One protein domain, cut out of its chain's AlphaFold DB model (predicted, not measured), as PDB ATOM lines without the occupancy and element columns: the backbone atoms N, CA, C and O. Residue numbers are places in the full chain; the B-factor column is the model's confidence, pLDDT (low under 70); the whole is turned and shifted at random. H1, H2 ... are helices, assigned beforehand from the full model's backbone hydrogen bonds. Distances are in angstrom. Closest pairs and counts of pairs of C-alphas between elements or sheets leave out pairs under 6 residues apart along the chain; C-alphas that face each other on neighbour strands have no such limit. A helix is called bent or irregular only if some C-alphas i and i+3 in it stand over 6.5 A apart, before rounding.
ATOM      1  N   LEU A  84     173.397 -59.778 -50.827       81.56
ATOM      2  CA  LEU A  84     173.914 -58.534 -50.251       81.56
ATOM      3  C   LEU A  84     172.760 -57.560 -49.985       81.56
ATOM      4  O   LEU A  84     172.752 -56.856 -48.980       81.56
ATOM      5  N   LEU A  85     171.777 -57.552 -50.885       88.19
ATOM      6  CA  LEU A  85     170.547 -56.781 -50.818       88.19
ATOM      7  C   LEU A  85     169.359 -57.668 -51.193       88.19
ATOM      8  O   LEU A  85     169.425 -58.465 -52.136       88.19
ATOM      9  N   THR A  86     168.243 -57.487 -50.486       87.19
ATOM     10  CA  THR A  86     166.977 -58.096 -50.900       87.19
ATOM     11  C   THR A  86     166.524 -57.489 -52.234       87.19
ATOM     12  O   THR A  86     166.826 -56.332 -52.547       87.19
ATOM     13  N   GLY A  87     165.787 -58.259 -53.040       82.56
ATOM     14  CA  GLY A  87     165.239 -57.752 -54.303       82.56
ATOM     15  C   GLY A  87     164.307 -56.550 -54.100       82.56
ATOM     16  O   GLY A  87     164.306 -55.630 -54.915       82.56
ATOM     17  N   GLU A  88     163.576 -56.520 -52.982       83.88
ATOM     18  CA  GLU A  88     162.691 -55.414 -52.603       83.88
ATOM     19  C   GLU A  88     163.469 -54.128 -52.307       83.88
ATOM     20  O   GLU A  88     163.090 -53.049 -52.768       83.88
ATOM     21  N   ASP A  89     164.588 -54.235 -51.588       89.50
ATOM     22  CA  ASP A  89     165.419 -53.082 -51.249       89.50
ATOM     23  C   ASP A  89     166.084 -52.487 -52.480       89.50
ATOM     24  O   ASP A  89     166.107 -51.266 -52.651       89.50
ATOM     25  N   ALA A  90     166.579 -53.345 -53.372       90.75
ATOM     26  CA  ALA A  90     167.115 -52.894 -54.641       90.75
ATOM     27  C   ALA A  90     166.036 -52.201 -55.480       90.75
ATOM     28  O   ALA A  90     166.236 -51.064 -55.915       90.75
ATOM     29  N   ALA A  91     164.869 -52.830 -55.646       87.12
ATOM     30  CA  ALA A  91     163.754 -52.247 -56.385       87.12
ATOM     31  C   ALA A  91     163.301 -50.899 -55.798       87.12
ATOM     32  O   ALA A  91     162.971 -49.988 -56.558       87.12
ATOM     33  N   PHE A  92     163.335 -50.729 -54.472       88.62
ATOM     34  CA  PHE A  92     163.027 -49.463 -53.806       88.62
ATOM     35  C   PHE A  92     163.982 -48.333 -54.216       88.62
ATOM     36  O   PHE A  92     163.538 -47.241 -54.577       88.62
ATOM     37  N   PHE A  93     165.296 -48.564 -54.169       92.62
ATOM     38  CA  PHE A  93     166.266 -47.522 -54.518       92.62
ATOM     39  C   PHE A  93     166.295 -47.244 -56.019       92.62
ATOM     40  O   PHE A  93     166.359 -46.083 -56.423       92.62
ATOM     41  N   PHE A  94     166.128 -48.267 -56.858       92.12
ATOM     42  CA  PHE A  94     165.923 -48.065 -58.291       92.12
ATOM     43  C   PHE A  94     164.648 -47.257 -58.583       92.12
ATOM     44  O   PHE A  94     164.668 -46.357 -59.424       92.12
ATOM     45  N   ALA A  95     163.560 -47.469 -57.837       87.81
ATOM     46  CA  ALA A  95     162.356 -46.645 -57.949       87.81
ATOM     47  C   ALA A  95     162.628 -45.168 -57.623       87.81
ATOM     48  O   ALA A  95     162.102 -44.272 -58.291       87.81
ATOM     49  N   ALA A  96     163.474 -44.893 -56.628       89.94
ATOM     50  CA  ALA A  96     163.909 -43.539 -56.305       89.94
ATOM     51  C   ALA A  96     164.795 -42.927 -57.406       89.94
ATOM     52  O   ALA A  96     164.608 -41.756 -57.728       89.94
ATOM     53  N   MET A  97     165.632 -43.717 -58.087       90.62
ATOM     54  CA  MET A  97     166.397 -43.268 -59.264       90.62
ATOM     55  C   MET A  97     165.531 -42.919 -60.485       90.62
ATOM     56  O   MET A  97     166.019 -42.326 -61.441       90.62
ATOM     57  N   THR A  98     164.230 -43.231 -60.477       86.88
ATOM     58  CA  THR A  98     163.319 -42.707 -61.509       86.88
ATOM     59  C   THR A  98     163.046 -41.209 -61.344       86.88
ATOM     60  O   THR A  98     162.449 -40.592 -62.231       86.88
ATOM     61  N   TRP A  99     163.391 -40.620 -60.197       86.75
ATOM     62  CA  TRP A  99     163.394 -39.176 -60.016       86.75
ATOM     63  C   TRP A  99     164.651 -38.582 -60.639       86.75
ATOM     64  O   TRP A  99     165.715 -39.198 -60.667       86.75
ATOM     65  N   ASP A 100     164.494 -37.366 -61.139       88.75
ATOM     66  CA  ASP A 100     165.619 -36.556 -61.562       88.75
ATOM     67  C   ASP A 100     166.539 -36.272 -60.366       88.75
ATOM     68  O   ASP A 100     166.044 -35.957 -59.282       88.75
ATOM     69  N   ALA A 101     167.852 -36.412 -60.551       88.62
ATOM     70  CA  ALA A 101     168.815 -36.306 -59.458       88.62
ATOM     71  C   ALA A 101     168.812 -34.910 -58.805       88.62
ATOM     72  O   ALA A 101     168.845 -34.810 -57.578       88.62
ATOM     73  N   ASP A 102     168.672 -33.848 -59.603       89.06
ATOM     74  CA  ASP A 102     168.617 -32.474 -59.095       89.06
ATOM     75  C   ASP A 102     167.287 -32.218 -58.367       89.06
ATOM     76  O   ASP A 102     167.247 -31.606 -57.301       89.06
ATOM     77  N   MET A 103     166.181 -32.765 -58.881       89.31
ATOM     78  CA  MET A 103     164.900 -32.725 -58.169       89.31
ATOM     79  C   MET A 103     164.961 -33.485 -56.836       89.31
ATOM     80  O   MET A 103     164.386 -33.031 -55.847       89.31
ATOM     81  N   LEU A 104     165.654 -34.629 -56.787       90.25
ATOM     82  CA  LEU A 104     165.840 -35.394 -55.555       90.25
ATOM     83  C   LEU A 104     166.607 -34.571 -54.513       90.25
ATOM     84  O   LEU A 104     166.216 -34.545 -53.349       90.25
ATOM     85  N   GLU A 105     167.648 -33.853 -54.931       89.62
ATOM     86  CA  GLU A 105     168.386 -32.932 -54.067       89.62
ATOM     87  C   GLU A 105     167.494 -31.812 -53.518       89.62
ATOM     88  O   GLU A 105     167.484 -31.573 -52.309       89.62
ATOM     89  N   VAL A 106     166.689 -31.169 -54.369       91.19
ATOM     90  CA  VAL A 106     165.761 -30.107 -53.944       91.19
ATOM     91  C   VAL A 106     164.756 -30.631 -52.915       91.19
ATOM     92  O   VAL A 106     164.561 -30.002 -51.871       91.19
ATOM     93  N   LEU A 107     164.160 -31.803 -53.160       88.75
ATOM     94  CA  LEU A 107     163.211 -32.439 -52.236       88.75
ATOM     95  C   LEU A 107     163.863 -32.823 -50.901       88.75
ATOM     96  O   LEU A 107     163.223 -32.772 -49.851       88.75
ATOM     97  N   LEU A 108     165.149 -33.174 -50.929       91.31
ATOM     98  CA  LEU A 108     165.918 -33.557 -49.750       91.31
ATOM     99  C   LEU A 108     166.648 -32.384 -49.081       91.31
ATOM    100  O   LEU A 108     167.260 -32.578 -48.033       91.31
ATOM    101  N   SER A 109     166.530 -31.160 -49.599       88.25
ATOM    102  CA  SER A 109     167.198 -29.965 -49.053       88.25
ATOM    103  C   SER A 109     166.828 -29.648 -47.597       88.25
ATOM    104  O   SER A 109     167.587 -28.985 -46.889       88.25
ATOM    105  N   LYS A 110     165.659 -30.113 -47.136       87.62
ATOM    106  CA  LYS A 110     165.175 -29.969 -45.750       87.62
ATOM    107  C   LYS A 110     165.232 -31.267 -44.944       87.62
ATOM    108  O   LYS A 110     164.839 -31.272 -43.778       87.62
ATOM    109  N   ALA A 111     165.670 -32.366 -45.552       89.94
ATOM    110  CA  ALA A 111     165.790 -33.641 -44.867       89.94
ATOM    111  C   ALA A 111     167.052 -33.668 -43.986       89.94
ATOM    112  O   ALA A 111     168.051 -33.023 -44.318       89.94
ATOM    113  N   PRO A 112     167.042 -34.420 -42.870       89.44
ATOM    114  CA  PRO A 112     168.257 -34.643 -42.098       89.44
ATOM    115  C   PRO A 112     169.276 -35.366 -42.981       89.44
ATOM    116  O   PRO A 112     168.962 -36.398 -43.574       89.44
ATOM    117  N   ASN A 113     170.488 -34.819 -43.094       87.88
ATOM    118  CA  ASN A 113     171.561 -35.479 -43.830       87.88
ATOM    119  C   ASN A 113     172.136 -36.616 -42.964       87.88
ATOM    120  O   ASN A 113     172.656 -36.329 -41.878       87.88
ATOM    121  N   PRO A 114     172.095 -37.881 -43.422       85.50
ATOM    122  CA  PRO A 114     172.633 -39.009 -42.660       85.50
ATOM    123  C   PRO A 114     174.131 -38.900 -42.364       85.50
ATOM    124  O   PRO A 114     174.596 -39.494 -41.391       85.50
ATOM    125  N   LEU A 115     174.873 -38.118 -43.158       80.50
ATOM    126  CA  LEU A 115     176.279 -37.819 -42.883       80.50
ATOM    127  C   LEU A 115     176.449 -37.047 -41.561       80.50
ATOM    128  O   LEU A 115     177.371 -37.337 -40.807       80.50
ATOM    129  N   HIS A 116     175.518 -36.146 -41.225       77.69
ATOM    130  CA  HIS A 116     175.593 -35.298 -40.022       77.69
ATOM    131  C   HIS A 116     175.079 -35.992 -38.755       77.69
ATOM    132  O   HIS A 116     175.569 -35.738 -37.655       77.69
ATOM    133  N   GLU A 117     174.073 -36.865 -38.873       63.09
ATOM    134  CA  GLU A 117     173.490 -37.555 -37.709       63.09
ATOM    135  C   GLU A 117     174.432 -38.602 -37.097       63.09
ATOM    136  O   GLU A 117     174.410 -38.823 -35.882       63.09
ATOM    137  N   SER A 253     177.308 -31.896 -48.158       86.50
ATOM    138  CA  SER A 253     175.955 -31.580 -48.621       86.50
ATOM    139  C   SER A 253     175.076 -32.837 -48.729       86.50
ATOM    140  O   SER A 253     175.555 -33.973 -48.689       86.50
ATOM    141  N   MET A 254     173.757 -32.658 -48.876       89.44
ATOM    142  CA  MET A 254     172.855 -33.776 -49.195       89.44
ATOM    143  C   MET A 254     173.177 -34.373 -50.575       89.44
ATOM    144  O   MET A 254     173.055 -35.581 -50.761       89.44
ATOM    145  N   ARG A 255     173.644 -33.551 -51.526       90.62
ATOM    146  CA  ARG A 255     174.105 -34.007 -52.844       90.62
ATOM    147  C   ARG A 255     175.276 -34.981 -52.719       90.62
ATOM    148  O   ARG A 255     175.260 -36.025 -53.368       90.62
ATOM    149  N   ASP A 256     176.228 -34.690 -51.830       87.19
ATOM    150  CA  ASP A 256     177.360 -35.580 -51.542       87.19
ATOM    151  C   ASP A 256     176.879 -36.918 -50.981       87.19
ATOM    152  O   ASP A 256     177.301 -37.976 -51.446       87.19
ATOM    153  N   PHE A 257     175.933 -36.887 -50.036       90.31
ATOM    154  CA  PHE A 257     175.339 -38.109 -49.495       90.31
ATOM    155  C   PHE A 257     174.634 -38.941 -50.574       90.31
ATOM    156  O   PHE A 257     174.886 -40.141 -50.669       90.31
ATOM    157  N   ILE A 258     173.785 -38.320 -51.403       92.81
ATOM    158  CA  ILE A 258     173.092 -38.994 -52.513       92.81
ATOM    159  C   ILE A 258     174.124 -39.655 -53.427       92.81
ATOM    160  O   ILE A 258     173.996 -40.838 -53.743       92.81
ATOM    161  N   ARG A 259     175.173 -38.922 -53.809       91.62
ATOM    162  CA  ARG A 259     176.241 -39.437 -54.665       91.62
ATOM    163  C   ARG A 259     176.929 -40.654 -54.047       91.62
ATOM    164  O   ARG A 259     176.992 -41.702 -54.688       91.62
ATOM    165  N   ILE A 260     177.409 -40.532 -52.810       90.25
ATOM    166  CA  ILE A 260     178.116 -41.599 -52.083       90.25
ATOM    167  C   ILE A 260     177.223 -42.834 -51.940       90.25
ATOM    168  O   ILE A 260     177.649 -43.955 -52.237       90.25
ATOM    169  N   PHE A 261     175.976 -42.634 -51.508       93.56
ATOM    170  CA  PHE A 261     175.036 -43.720 -51.273       93.56
ATOM    171  C   PHE A 261     174.695 -44.455 -52.570       93.56
ATOM    172  O   PHE A 261     174.823 -45.675 -52.618       93.56
ATOM    173  N   TYR A 262     174.290 -43.741 -53.626       95.38
ATOM    174  CA  TYR A 262     173.865 -44.386 -54.872       95.38
ATOM    175  C   TYR A 262     175.022 -45.025 -55.632       95.38
ATOM    176  O   TYR A 262     174.843 -46.095 -56.207       95.38
ATOM    177  N   LEU A 263     176.219 -44.442 -55.588       93.62
ATOM    178  CA  LEU A 263     177.403 -45.081 -56.155       93.62
ATOM    179  C   LEU A 263     177.706 -46.396 -55.430       93.62
ATOM    180  O   LEU A 263     177.843 -47.438 -56.068       93.62
ATOM    181  N   SER A 264     177.704 -46.374 -54.093       93.69
ATOM    182  CA  SER A 264     177.895 -47.575 -53.271       93.69
ATOM    183  C   SER A 264     176.798 -48.618 -53.505       93.69
ATOM    184  O   SER A 264     177.068 -49.817 -53.585       93.69
ATOM    185  N   PHE A 265     175.552 -48.170 -53.665       95.88
ATOM    186  CA  PHE A 265     174.407 -49.011 -53.997       95.88
ATOM    187  C   PHE A 265     174.596 -49.726 -55.334       95.88
ATOM    188  O   PHE A 265     174.499 -50.949 -55.377       95.88
ATOM    189  N   LEU A 266     174.932 -49.003 -56.405       96.00
ATOM    190  CA  LEU A 266     175.126 -49.603 -57.727       96.00
ATOM    191  C   LEU A 266     176.300 -50.586 -57.749       96.00
ATOM    192  O   LEU A 266     176.174 -51.655 -58.337       96.00
ATOM    193  N   VAL A 267     177.404 -50.276 -57.061       94.81
ATOM    194  CA  VAL A 267     178.538 -51.205 -56.899       94.81
ATOM    195  C   VAL A 267     178.105 -52.473 -56.164       94.81
ATOM    196  O   VAL A 267     178.427 -53.578 -56.595       94.81
ATOM    197  N   THR A 268     177.332 -52.332 -55.084       94.69
ATOM    198  CA  THR A 268     176.825 -53.471 -54.302       94.69
ATOM    199  C   THR A 268     175.894 -54.350 -55.139       94.69
ATOM    200  O   THR A 268     176.020 -55.574 -55.128       94.69
ATOM    201  N   VAL A 269     174.984 -53.739 -55.904       95.12
ATOM    202  CA  VAL A 269     174.083 -54.466 -56.806       95.12
ATOM    203  C   VAL A 269     174.868 -55.157 -57.921       95.12
ATOM    204  O   VAL A 269     174.616 -56.325 -58.201       95.12
ATOM    205  N   PHE A 270     175.841 -54.480 -58.532       94.94
ATOM    206  CA  PHE A 270     176.699 -55.074 -59.556       94.94
ATOM    207  C   PHE A 270     177.466 -56.290 -59.022       94.94
ATOM    208  O   PHE A 270     177.456 -57.350 -59.649       94.94
ATOM    209  N   ALA A 271     178.049 -56.177 -57.826       93.19
ATOM    210  CA  ALA A 271     178.702 -57.294 -57.155       93.19
ATOM    211  C   ALA A 271     177.728 -58.460 -56.925       93.19
ATOM    212  O   ALA A 271     178.068 -59.613 -57.184       93.19
ATOM    213  N   GLN A 272     176.491 -58.177 -56.507       92.06
ATOM    214  CA  GLN A 272     175.456 -59.198 -56.342       92.06
ATOM    215  C   GLN A 272     175.100 -59.892 -57.663       92.06
ATOM    216  O   GLN A 272     175.043 -61.120 -57.690       92.06
ATOM    217  N   VAL A 273     174.920 -59.146 -58.757       90.50
ATOM    218  CA  VAL A 273     174.660 -59.709 -60.095       90.50
ATOM    219  C   VAL A 273     175.817 -60.612 -60.536       90.50
ATOM    220  O   VAL A 273     175.599 -61.750 -60.957       90.50
ATOM    221  N   ARG A 274     177.063 -60.150 -60.373       90.31
ATOM    222  CA  ARG A 274     178.274 -60.937 -60.647       90.31
ATOM    223  C   ARG A 274     178.289 -62.241 -59.850       90.31
ATOM    224  O   ARG A 274     178.521 -63.314 -60.407       90.31
ATOM    225  N   LEU A 275     178.001 -62.176 -58.552       87.06
ATOM    226  CA  LEU A 275     177.964 -63.351 -57.682       87.06
ATOM    227  C   LEU A 275     176.840 -64.325 -58.057       87.06
ATOM    228  O   LEU A 275     177.082 -65.530 -58.086       87.06
ATOM    229  N   GLN A 276     175.647 -63.830 -58.404       82.62
ATOM    230  CA  GLN A 276     174.524 -64.656 -58.871       82.62
ATOM    231  C   GLN A 276     174.871 -65.428 -60.152       82.62
ATOM    232  O   GLN A 276     174.465 -66.581 -60.309       82.62
ATOM    233  N   GLN A 277     175.658 -64.834 -61.054       78.56
ATOM    234  CA  GLN A 277     176.135 -65.523 -62.256       78.56
ATOM    235  C   GLN A 277     177.205 -66.580 -61.953       78.56
ATOM    236  O   GLN A 277     177.190 -67.649 -62.565       78.56
ATOM    237  N   HIS A 278     178.110 -66.315 -61.004       75.06
ATOM    238  CA  HIS A 278     179.143 -67.271 -60.590       75.06
ATOM    239  C   HIS A 278     178.583 -68.457 -59.789       75.06
ATOM    240  O   HIS A 278     179.041 -69.582 -59.975       75.06
ATOM    241  N   GLN A 279     177.562 -68.242 -58.953       68.19
ATOM    242  CA  GLN A 279     176.907 -69.291 -58.151       68.19
ATOM    243  C   GLN A 279     176.156 -70.344 -58.978       68.19
ATOM    244  O   GLN A 279     175.755 -71.376 -58.446       68.19
ATOM    245  N   GLN A 280     176.005 -70.136 -60.289       60.31
ATOM    246  CA  GLN A 280     175.547 -71.183 -61.206       60.31
ATOM    247  C   GLN A 280     176.590 -72.306 -61.387       60.31
ATOM    248  O   GLN A 280     176.297 -73.307 -62.039       60.31
ATOM    249  N   GLN A 281     177.791 -72.168 -60.808       53.97
ATOM    250  CA  GLN A 281     178.790 -73.228 -60.705       53.97
ATOM    251  C   GLN A 281     178.730 -73.890 -59.313       53.97
ATOM    252  O   GLN A 281     178.724 -73.189 -58.300       53.97
ATOM    253  N   PRO A 282     178.676 -75.232 -59.225       43.81
ATOM    254  CA  PRO A 282     178.494 -75.935 -57.957       43.81
ATOM    255  C   PRO A 282     179.731 -75.803 -57.052       43.81
ATOM    256  O   PRO A 282     180.741 -76.470 -57.262       43.81
ATOM    257  N   GLY A 283     179.636 -74.965 -56.014       56.00
ATOM    258  CA  GLY A 283     180.640 -74.828 -54.956       56.00
ATOM    259  C   GLY A 283     180.154 -73.952 -53.793       56.00
ATOM    260  O   GLY A 283     179.702 -72.830 -53.996       56.00
ATOM    261  N   HIS A 284     180.239 -74.460 -52.560       54.66
ATOM    262  CA  HIS A 284     179.810 -73.790 -51.319       54.66
ATOM    263  C   HIS A 284     180.810 -72.711 -50.849       54.66
ATOM    264  O   HIS A 284     181.417 -72.838 -49.787       54.66
ATOM    265  N   VAL A 285     181.003 -71.634 -51.613       58.25
ATOM    266  CA  VAL A 285     181.797 -70.480 -51.145       58.25
ATOM    267  C   VAL A 285     180.863 -69.391 -50.618       58.25
ATOM    268  O   VAL A 285     179.899 -69.014 -51.285       58.25
ATOM    269  N   LYS A 286     181.134 -68.882 -49.406       65.12
ATOM    270  CA  LYS A 286     180.362 -67.769 -48.830       65.12
ATOM    271  C   LYS A 286     180.511 -66.517 -49.721       65.12
ATOM    272  O   LYS A 286     181.645 -66.147 -50.025       65.12
ATOM    273  N   PRO A 287     179.419 -65.817 -50.078       67.19
ATOM    274  CA  PRO A 287     179.449 -64.722 -51.060       67.19
ATOM    275  C   PRO A 287     180.330 -63.530 -50.673       67.19
ATOM    276  O   PRO A 287     180.917 -62.895 -51.542       67.19
ATOM    277  N   LEU A 288     180.469 -63.246 -49.374       68.62
ATOM    278  CA  LEU A 288     181.210 -62.079 -48.883       68.62
ATOM    279  C   LEU A 288     182.725 -62.166 -49.116       68.62
ATOM    280  O   LEU A 288     183.356 -61.138 -49.332       68.62
ATOM    281  N   HIS A 289     183.312 -63.368 -49.135       75.62
ATOM    282  CA  HIS A 289     184.753 -63.532 -49.393       75.62
ATOM    283  C   HIS A 289     185.129 -63.338 -50.870       75.62
ATOM    284  O   HIS A 289     186.310 -63.311 -51.203       75.62
ATOM    285  N   LEU A 290     184.137 -63.216 -51.755       84.38
ATOM    286  CA  LEU A 290     184.316 -62.990 -53.190       84.38
ATOM    287  C   LEU A 290     184.169 -61.510 -53.578       84.38
ATOM    288  O   LEU A 290     184.219 -61.177 -54.768       84.38
ATOM    289  N   LEU A 291     183.943 -60.632 -52.597       89.06
ATOM    290  CA  LEU A 291     183.921 -59.189 -52.795       89.06
ATOM    291  C   LEU A 291     185.345 -58.642 -52.780       89.06
ATOM    292  O   LEU A 291     186.145 -58.957 -51.900       89.06
ATOM    293  N   SER A 292     185.648 -57.780 -53.742       90.25
ATOM    294  CA  SER A 292     186.821 -56.915 -53.680       90.25
ATOM    295  C   SER A 292     186.727 -55.966 -52.478       90.25
ATOM    296  O   SER A 292     185.639 -55.684 -51.970       90.25
ATOM    297  N   SER A 293     187.869 -55.420 -52.048       88.88
ATOM    298  CA  SER A 293     187.911 -54.399 -50.987       88.88
ATOM    299  C   SER A 293     186.967 -53.225 -51.289       88.88
ATOM    300  O   SER A 293     186.229 -52.770 -50.414       88.88
ATOM    301  N   PHE A 294     186.913 -52.806 -52.557       89.62
ATOM    302  CA  PHE A 294     186.020 -51.756 -53.037       89.62
ATOM    303  C   PHE A 294     184.532 -52.126 -52.888       89.62
ATOM    304  O   PHE A 294     183.768 -51.376 -52.278       89.62
ATOM    305  N   GLU A 295     184.120 -53.300 -53.375       92.00
ATOM    306  CA  GLU A 295     182.726 -53.763 -53.276       92.00
ATOM    307  C   GLU A 295     182.294 -53.980 -51.819       92.00
ATOM    308  O   GLU A 295     181.175 -53.631 -51.446       92.00
ATOM    309  N   TYR A 296     183.178 -54.515 -50.974       90.56
ATOM    310  CA  TYR A 296     182.901 -54.701 -49.550       90.56
ATOM    311  C   TYR A 296     182.688 -53.361 -48.834       90.56
ATOM    312  O   TYR A 296     181.765 -53.214 -48.029       90.56
ATOM    313  N   ARG A 297     183.501 -52.350 -49.160       89.19
ATOM    314  CA  ARG A 297     183.357 -50.985 -48.637       89.19
ATOM    315  C   ARG A 297     182.018 -50.372 -49.048       89.19
ATOM    316  O   ARG A 297     181.291 -49.877 -48.189       89.19
ATOM    317  N   ALA A 298     181.667 -50.483 -50.328       91.38
ATOM    318  CA  ALA A 298     180.386 -50.034 -50.864       91.38
ATOM    319  C   ALA A 298     179.202 -50.715 -50.154       91.38
ATOM    320  O   ALA A 298     178.293 -50.036 -49.672       91.38
ATOM    321  N   TYR A 299     179.260 -52.038 -49.985       92.25
ATOM    322  CA  TYR A 299     178.255 -52.799 -49.243       92.25
ATOM    323  C   TYR A 299     178.077 -52.278 -47.810       92.25
ATOM    324  O   TYR A 299     176.947 -52.067 -47.367       92.25
ATOM    325  N   ARG A 300     179.173 -51.992 -47.092       89.88
ATOM    326  CA  ARG A 300     179.105 -51.436 -45.729       89.88
ATOM    327  C   ARG A 300     178.427 -50.069 -45.682       89.88
ATOM    328  O   ARG A 300     177.676 -49.813 -44.742       89.88
ATOM    329  N   VAL A 301     178.670 -49.205 -46.668       90.12
ATOM    330  CA  VAL A 301     177.995 -47.899 -46.773       90.12
ATOM    331  C   VAL A 301     176.495 -48.097 -46.957       90.12
ATOM    332  O   VAL A 301     175.707 -47.526 -46.201       90.12
ATOM    333  N   VAL A 302     176.093 -48.945 -47.908       93.00
ATOM    334  CA  VAL A 302     174.675 -49.219 -48.173       93.00
ATOM    335  C   VAL A 302     174.015 -49.790 -46.929       93.00
ATOM    336  O   VAL A 302     173.054 -49.208 -46.440       93.00
ATOM    337  N   HIS A 303     174.570 -50.858 -46.357       90.94
ATOM    338  CA  HIS A 303     174.030 -51.505 -45.164       90.94
ATOM    339  C   HIS A 303     173.885 -50.526 -43.989       90.94
ATOM    340  O   HIS A 303     172.885 -50.550 -43.276       90.94
ATOM    341  N   ARG A 304     174.854 -49.624 -43.799       88.62
ATOM    342  CA  ARG A 304     174.823 -48.630 -42.719       88.62
ATOM    343  C   ARG A 304     173.707 -47.597 -42.881       88.62
ATOM    344  O   ARG A 304     173.102 -47.212 -41.885       88.62
ATOM    345  N   TYR A 305     173.473 -47.109 -44.097       91.50
ATOM    346  CA  TYR A 305     172.582 -45.968 -44.342       91.50
ATOM    347  C   TYR A 305     171.220 -46.343 -44.925       91.50
ATOM    348  O   TYR A 305     170.330 -45.490 -44.989       91.50
ATOM    349  N   MET A 306     171.037 -47.598 -45.335       93.00
ATOM    350  CA  MET A 306     169.867 -48.072 -46.067       93.00
ATOM    351  C   MET A 306     168.552 -47.734 -45.361       93.00
ATOM    352  O   MET A 306     167.691 -47.097 -45.965       93.00
ATOM    353  N   ASP A 307     168.389 -48.106 -44.094       90.81
ATOM    354  CA  ASP A 307     167.107 -47.931 -43.402       90.81
ATOM    355  C   ASP A 307     166.799 -46.464 -43.096       90.81
ATOM    356  O   ASP A 307     165.679 -45.994 -43.329       90.81
ATOM    357  N   SER A 308     167.809 -45.705 -42.657       91.25
ATOM    358  CA  SER A 308     167.682 -44.258 -42.464       91.25
ATOM    359  C   SER A 308     167.307 -43.558 -43.767       91.25
ATOM    360  O   SER A 308     166.401 -42.723 -43.784       91.25
ATOM    361  N   PHE A 309     167.938 -43.937 -44.881       93.31
ATOM    362  CA  PHE A 309     167.686 -43.283 -46.152       93.31
ATOM    363  C   PHE A 309     166.347 -43.696 -46.762       93.31
ATOM    364  O   PHE A 309     165.631 -42.837 -47.264       93.31
ATOM    365  N   LYS A 310     165.924 -44.961 -46.625       91.88
ATOM    366  CA  LYS A 310     164.548 -45.379 -46.951       91.88
ATOM    367  C   LYS A 310     163.520 -44.547 -46.195       91.88
ATOM    368  O   LYS A 310     162.534 -44.115 -46.789       91.88
ATOM    369  N   SER A 311     163.735 -44.311 -44.900       90.19
ATOM    370  CA  SER A 311     162.847 -43.480 -44.079       90.19
ATOM    371  C   SER A 311     162.779 -42.037 -44.593       90.19
ATOM    372  O   SER A 311     161.689 -41.493 -44.783       90.19
ATOM    373  N   ILE A 312     163.935 -41.447 -44.916       91.88
ATOM    374  CA  ILE A 312     164.033 -40.110 -45.514       91.88
ATOM    375  C   ILE A 312     163.306 -40.059 -46.863       91.88
ATOM    376  O   ILE A 312     162.422 -39.227 -47.054       91.88
ATOM    377  N   LEU A 313     163.597 -40.983 -47.778       91.31
ATOM    378  CA  LEU A 313     162.960 -41.039 -49.094       91.31
ATOM    379  C   LEU A 313     161.442 -41.214 -48.980       91.31
ATOM    380  O   LEU A 313     160.696 -40.513 -49.657       91.31
ATOM    381  N   ARG A 314     160.958 -42.080 -48.080       89.56
ATOM    382  CA  ARG A 314     159.516 -42.255 -47.826       89.56
ATOM    383  C   ARG A 314     158.847 -40.970 -47.351       89.56
ATOM    384  O   ARG A 314     157.725 -40.689 -47.763       89.56
ATOM    385  N   ARG A 315     159.524 -40.214 -46.486       88.38
ATOM    386  CA  ARG A 315     158.980 -39.002 -45.868       88.38
ATOM    387  C   ARG A 315     159.023 -37.785 -46.789       88.38
ATOM    388  O   ARG A 315     158.060 -37.029 -46.801       88.38
ATOM    389  N   PHE A 316     160.121 -37.587 -47.512       88.69
ATOM    390  CA  PHE A 316     160.401 -36.336 -48.225       88.69
ATOM    391  C   PHE A 316     160.242 -36.432 -49.746       88.69
ATOM    392  O   PHE A 316     160.017 -35.413 -50.388       88.69
ATOM    393  N   VAL A 317     160.346 -37.631 -50.325       86.94
ATOM    394  CA  VAL A 317     160.330 -37.817 -51.789       86.94
ATOM    395  C   VAL A 317     159.086 -38.575 -52.232       86.94
ATOM    396  O   VAL A 317     158.373 -38.143 -53.129       86.94
ATOM    397  N   MET A 318     158.808 -39.707 -51.591       80.88
ATOM    398  CA  MET A 318     157.708 -40.592 -51.972       80.88
ATOM    399  C   MET A 318     156.394 -40.240 -51.257       80.88
ATOM    400  O   MET A 318     155.344 -40.743 -51.630       80.88
ATOM    401  N   CYS A 319     156.412 -39.372 -50.240       81.12
ATOM    402  CA  CYS A 319     155.212 -38.900 -49.533       81.12
ATOM    403  C   CYS A 319     154.246 -40.024 -49.076       81.12
ATOM    404  O   CYS A 319     153.035 -39.817 -49.010       81.12
ATOM    405  N   GLY A 320     154.767 -41.216 -48.754       73.12
ATOM    406  CA  GLY A 320     153.983 -42.375 -48.307       73.12
ATOM    407  C   GLY A 320     154.325 -43.700 -49.004       73.12
ATOM    408  O   GLY A 320     155.049 -43.747 -49.995       73.12
ATOM    409  N   ARG A 433     186.985 -40.291 -45.903       63.16
ATOM    410  CA  ARG A 433     187.873 -40.691 -47.012       63.16
ATOM    411  C   ARG A 433     187.527 -42.073 -47.540       63.16
ATOM    412  O   ARG A 433     187.533 -42.272 -48.748       63.16
ATOM    413  N   MET A 434     187.101 -42.980 -46.663       62.34
ATOM    414  CA  MET A 434     186.542 -44.280 -47.042       62.34
ATOM    415  C   MET A 434     185.255 -44.186 -47.886       62.34
ATOM    416  O   MET A 434     184.850 -45.194 -48.461       62.34
ATOM    417  N   LEU A 435     184.595 -43.023 -47.961       63.53
ATOM    418  CA  LEU A 435     183.405 -42.797 -48.791       63.53
ATOM    419  C   LEU A 435     183.737 -42.265 -50.192       63.53
ATOM    420  O   LEU A 435     182.865 -42.284 -51.065       63.53
ATOM    421  N   TYR A 436     184.965 -41.794 -50.421       74.19
ATOM    422  CA  TYR A 436     185.400 -41.274 -51.713       74.19
ATOM    423  C   TYR A 436     186.187 -42.326 -52.487       74.19
ATOM    424  O   TYR A 436     187.021 -43.039 -51.937       74.19
ATOM    425  N   LEU A 437     185.924 -42.397 -53.791       78.62
ATOM    426  CA  LEU A 437     186.655 -43.292 -54.681       78.62
ATOM    427  C   LEU A 437     188.058 -42.759 -54.944       78.62
ATOM    428  O   LEU A 437     188.210 -41.584 -55.300       78.62
ATOM    429  N   THR A 438     189.056 -43.642 -54.890       84.38
ATOM    430  CA  THR A 438     190.356 -43.358 -55.510       84.38
ATOM    431  C   THR A 438     190.193 -43.167 -57.022       84.38
ATOM    432  O   THR A 438     189.189 -43.566 -57.619       84.38
ATOM    433  N   THR A 439     191.186 -42.571 -57.682       84.56
ATOM    434  CA  THR A 439     191.178 -42.423 -59.149       84.56
ATOM    435  C   THR A 439     191.026 -43.774 -59.859       84.56
ATOM    436  O   THR A 439     190.297 -43.870 -60.846       84.56
ATOM    437  N   GLU A 440     191.652 -44.825 -59.327       87.38
ATOM    438  CA  GLU A 440     191.569 -46.193 -59.852       87.38
ATOM    439  C   GLU A 440     190.195 -46.829 -59.607       87.38
ATOM    440  O   GLU A 440     189.603 -47.403 -60.523       87.38
ATOM    441  N   GLU A 441     189.640 -46.684 -58.399       88.31
ATOM    442  CA  GLU A 441     188.293 -47.171 -58.079       88.31
ATOM    443  C   GLU A 441     187.236 -46.447 -58.917       88.31
ATOM    444  O   GLU A 441     186.280 -47.067 -59.370       88.31
ATOM    445  N   ARG A 442     187.425 -45.149 -59.186       86.50
ATOM    446  CA  ARG A 442     186.542 -44.374 -60.063       86.50
ATOM    447  C   ARG A 442     186.619 -44.852 -61.507       86.50
ATOM    448  O   ARG A 442     185.573 -45.022 -62.118       86.50
ATOM    449  N   ALA A 443     187.815 -45.091 -62.042       88.88
ATOM    450  CA  ALA A 443     187.971 -45.650 -63.386       88.88
ATOM    451  C   ALA A 443     187.323 -47.042 -63.494       88.88
ATOM    452  O   ALA A 443     186.638 -47.347 -64.471       88.88
ATOM    453  N   THR A 444     187.480 -47.859 -62.450       90.00
ATOM    454  CA  THR A 444     186.841 -49.177 -62.334       90.00
ATOM    455  C   THR A 444     185.315 -49.056 -62.299       90.00
ATOM    456  O   THR A 444     184.616 -49.734 -63.054       90.00
ATOM    457  N   ALA A 445     184.786 -48.159 -61.465       90.44
ATOM    458  CA  ALA A 445     183.357 -47.905 -61.352       90.44
ATOM    459  C   ALA A 445     182.769 -47.350 -62.654       90.44
ATOM    460  O   ALA A 445     181.709 -47.807 -63.061       90.44
ATOM    461  N   ASP A 446     183.446 -46.426 -63.336       91.50
ATOM    462  CA  ASP A 446     183.004 -45.906 -64.632       91.50
ATOM    463  C   ASP A 446     182.938 -47.024 -65.681       91.50
ATOM    464  O   ASP A 446     181.892 -47.232 -66.296       91.50
ATOM    465  N   THR A 447     183.997 -47.831 -65.788       92.31
ATOM    466  CA  THR A 447     184.063 -48.969 -66.721       92.31
ATOM    467  C   THR A 447     182.914 -49.954 -66.505       92.31
ATOM    468  O   THR A 447     182.296 -50.409 -67.468       92.31
ATOM    469  N   HIS A 448     182.602 -50.286 -65.249       91.06
ATOM    470  CA  HIS A 448     181.563 -51.267 -64.942       91.06
ATOM    471  C   HIS A 448     180.151 -50.681 -64.907       91.06
ATOM    472  O   HIS A 448     179.221 -51.365 -65.317       91.06
ATOM    473  N   LEU A 449     179.956 -49.448 -64.429       94.31
ATOM    474  CA  LEU A 449     178.627 -48.876 -64.181       94.31
ATOM    475  C   LEU A 449     178.074 -48.051 -65.344       94.31
ATOM    476  O   LEU A 449     176.855 -47.968 -65.499       94.31
ATOM    477  N   SER A 450     178.936 -47.475 -66.184       93.69
ATOM    478  CA  SER A 450     178.529 -46.655 -67.333       93.69
ATOM    479  C   SER A 450     177.529 -47.354 -68.280       93.69
ATOM    480  O   SER A 450     176.519 -46.729 -68.634       93.69
ATOM    481  N   PRO A 451     177.686 -48.657 -68.616       93.12
ATOM    482  CA  PRO A 451     176.702 -49.378 -69.429       93.12
ATOM    483  C   PRO A 451     175.311 -49.474 -68.788       93.12
ATOM    484  O   PRO A 451     174.308 -49.543 -69.492       93.12
ATOM    485  N   PHE A 452     175.230 -49.460 -67.454       92.94
ATOM    486  CA  PHE A 452     173.967 -49.556 -66.720       92.94
ATOM    487  C   PHE A 452     173.298 -48.203 -66.458       92.94
ATOM    488  O   PHE A 452     172.129 -48.159 -66.080       92.94
TER     489      PHE A 452
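AT A GLANCE: This is residues 84 to 117, 253 to 320 and 433 to 452 of the 674 residues of an uncharacterized protein of Trypanosoma vivax (strain Y486) (UniProt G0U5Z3). One long helix, H4, runs through the core, crossed along its middle stretch by H6a and H7 on different sides, while H1 is near it on a third side. H2 packs on the first residues of H4, the second arm H6b swings away near H1 and H2, and the loop of residues 280 to 286 sticks out beyond the last residues of H4. The printed part has 122 residues with seven named helices, H1 to H7 in chain order, and no named strand; the class is all helix. It is compact, with a radius of gyration of the C-alphas of 15.1 A and spans of 48 by 33 by 28 A.

IN THESE COORDINATES: Find C-alpha 87 at (165.239, -57.752, -54.303), where H1, residues 87 to 97, begins; H2, residues 101 to 108, and H3, residues 114 to 117, follow. H4, residues 254 to 278, runs 35.9 A, and H5 is residues 287 to 290. By its hydrogen bonds H6, residues 293 to 316, was assigned as one helix, but it is bent: C-alphas 304 and 307 are 7.8 A apart, between H6a, residues 293 to 304, and H6b, residues 307 to 316. H7, residues 439 to 452, runs 20.1 A to C-alpha 452 at (173.967, -49.556, -66.720); it is irregular, but only just, with C-alphas 448 and 451 6.9 A apart.

HOW THE PARTS SIT: Begin at the hub, H4. Its residues 261 to 271 touch H6a at a steep tilt of 61 degrees, closest at the C-alphas of Ser 264 and Ala 298, 4.2 A. Its residues 266 to 270 touch H7, residues 445 to 449, only just about perpendicular at 71 degrees, closest at C-alphas 267 and 445, 7.3 A. Its residues 254 to 258 touch H2, closest at C-alphas 105 and 255, 5.9 A. H1, H3 and H5 are close to H4 but not clearly touching; H6b is apart from it. Every O i to N i+4 pair is within hydrogen-bond range in H1, H2, H4, H6a and H6b, and 8 of 10 in H7; H3 and H5 are too short for such a pair.

THE WHOLE: The C-alphas farthest apart, of Lys 110 and Pro 282, are 49.4 A apart. Residues 118 to 252 and 321 to 432 are not printed; the C-alpha gaps are 12.7 A and 34.0 A. Of the links printed whole, none is long. Confidence is under 70 at residue 117, residues 279 to 288 and residues 433 to 435.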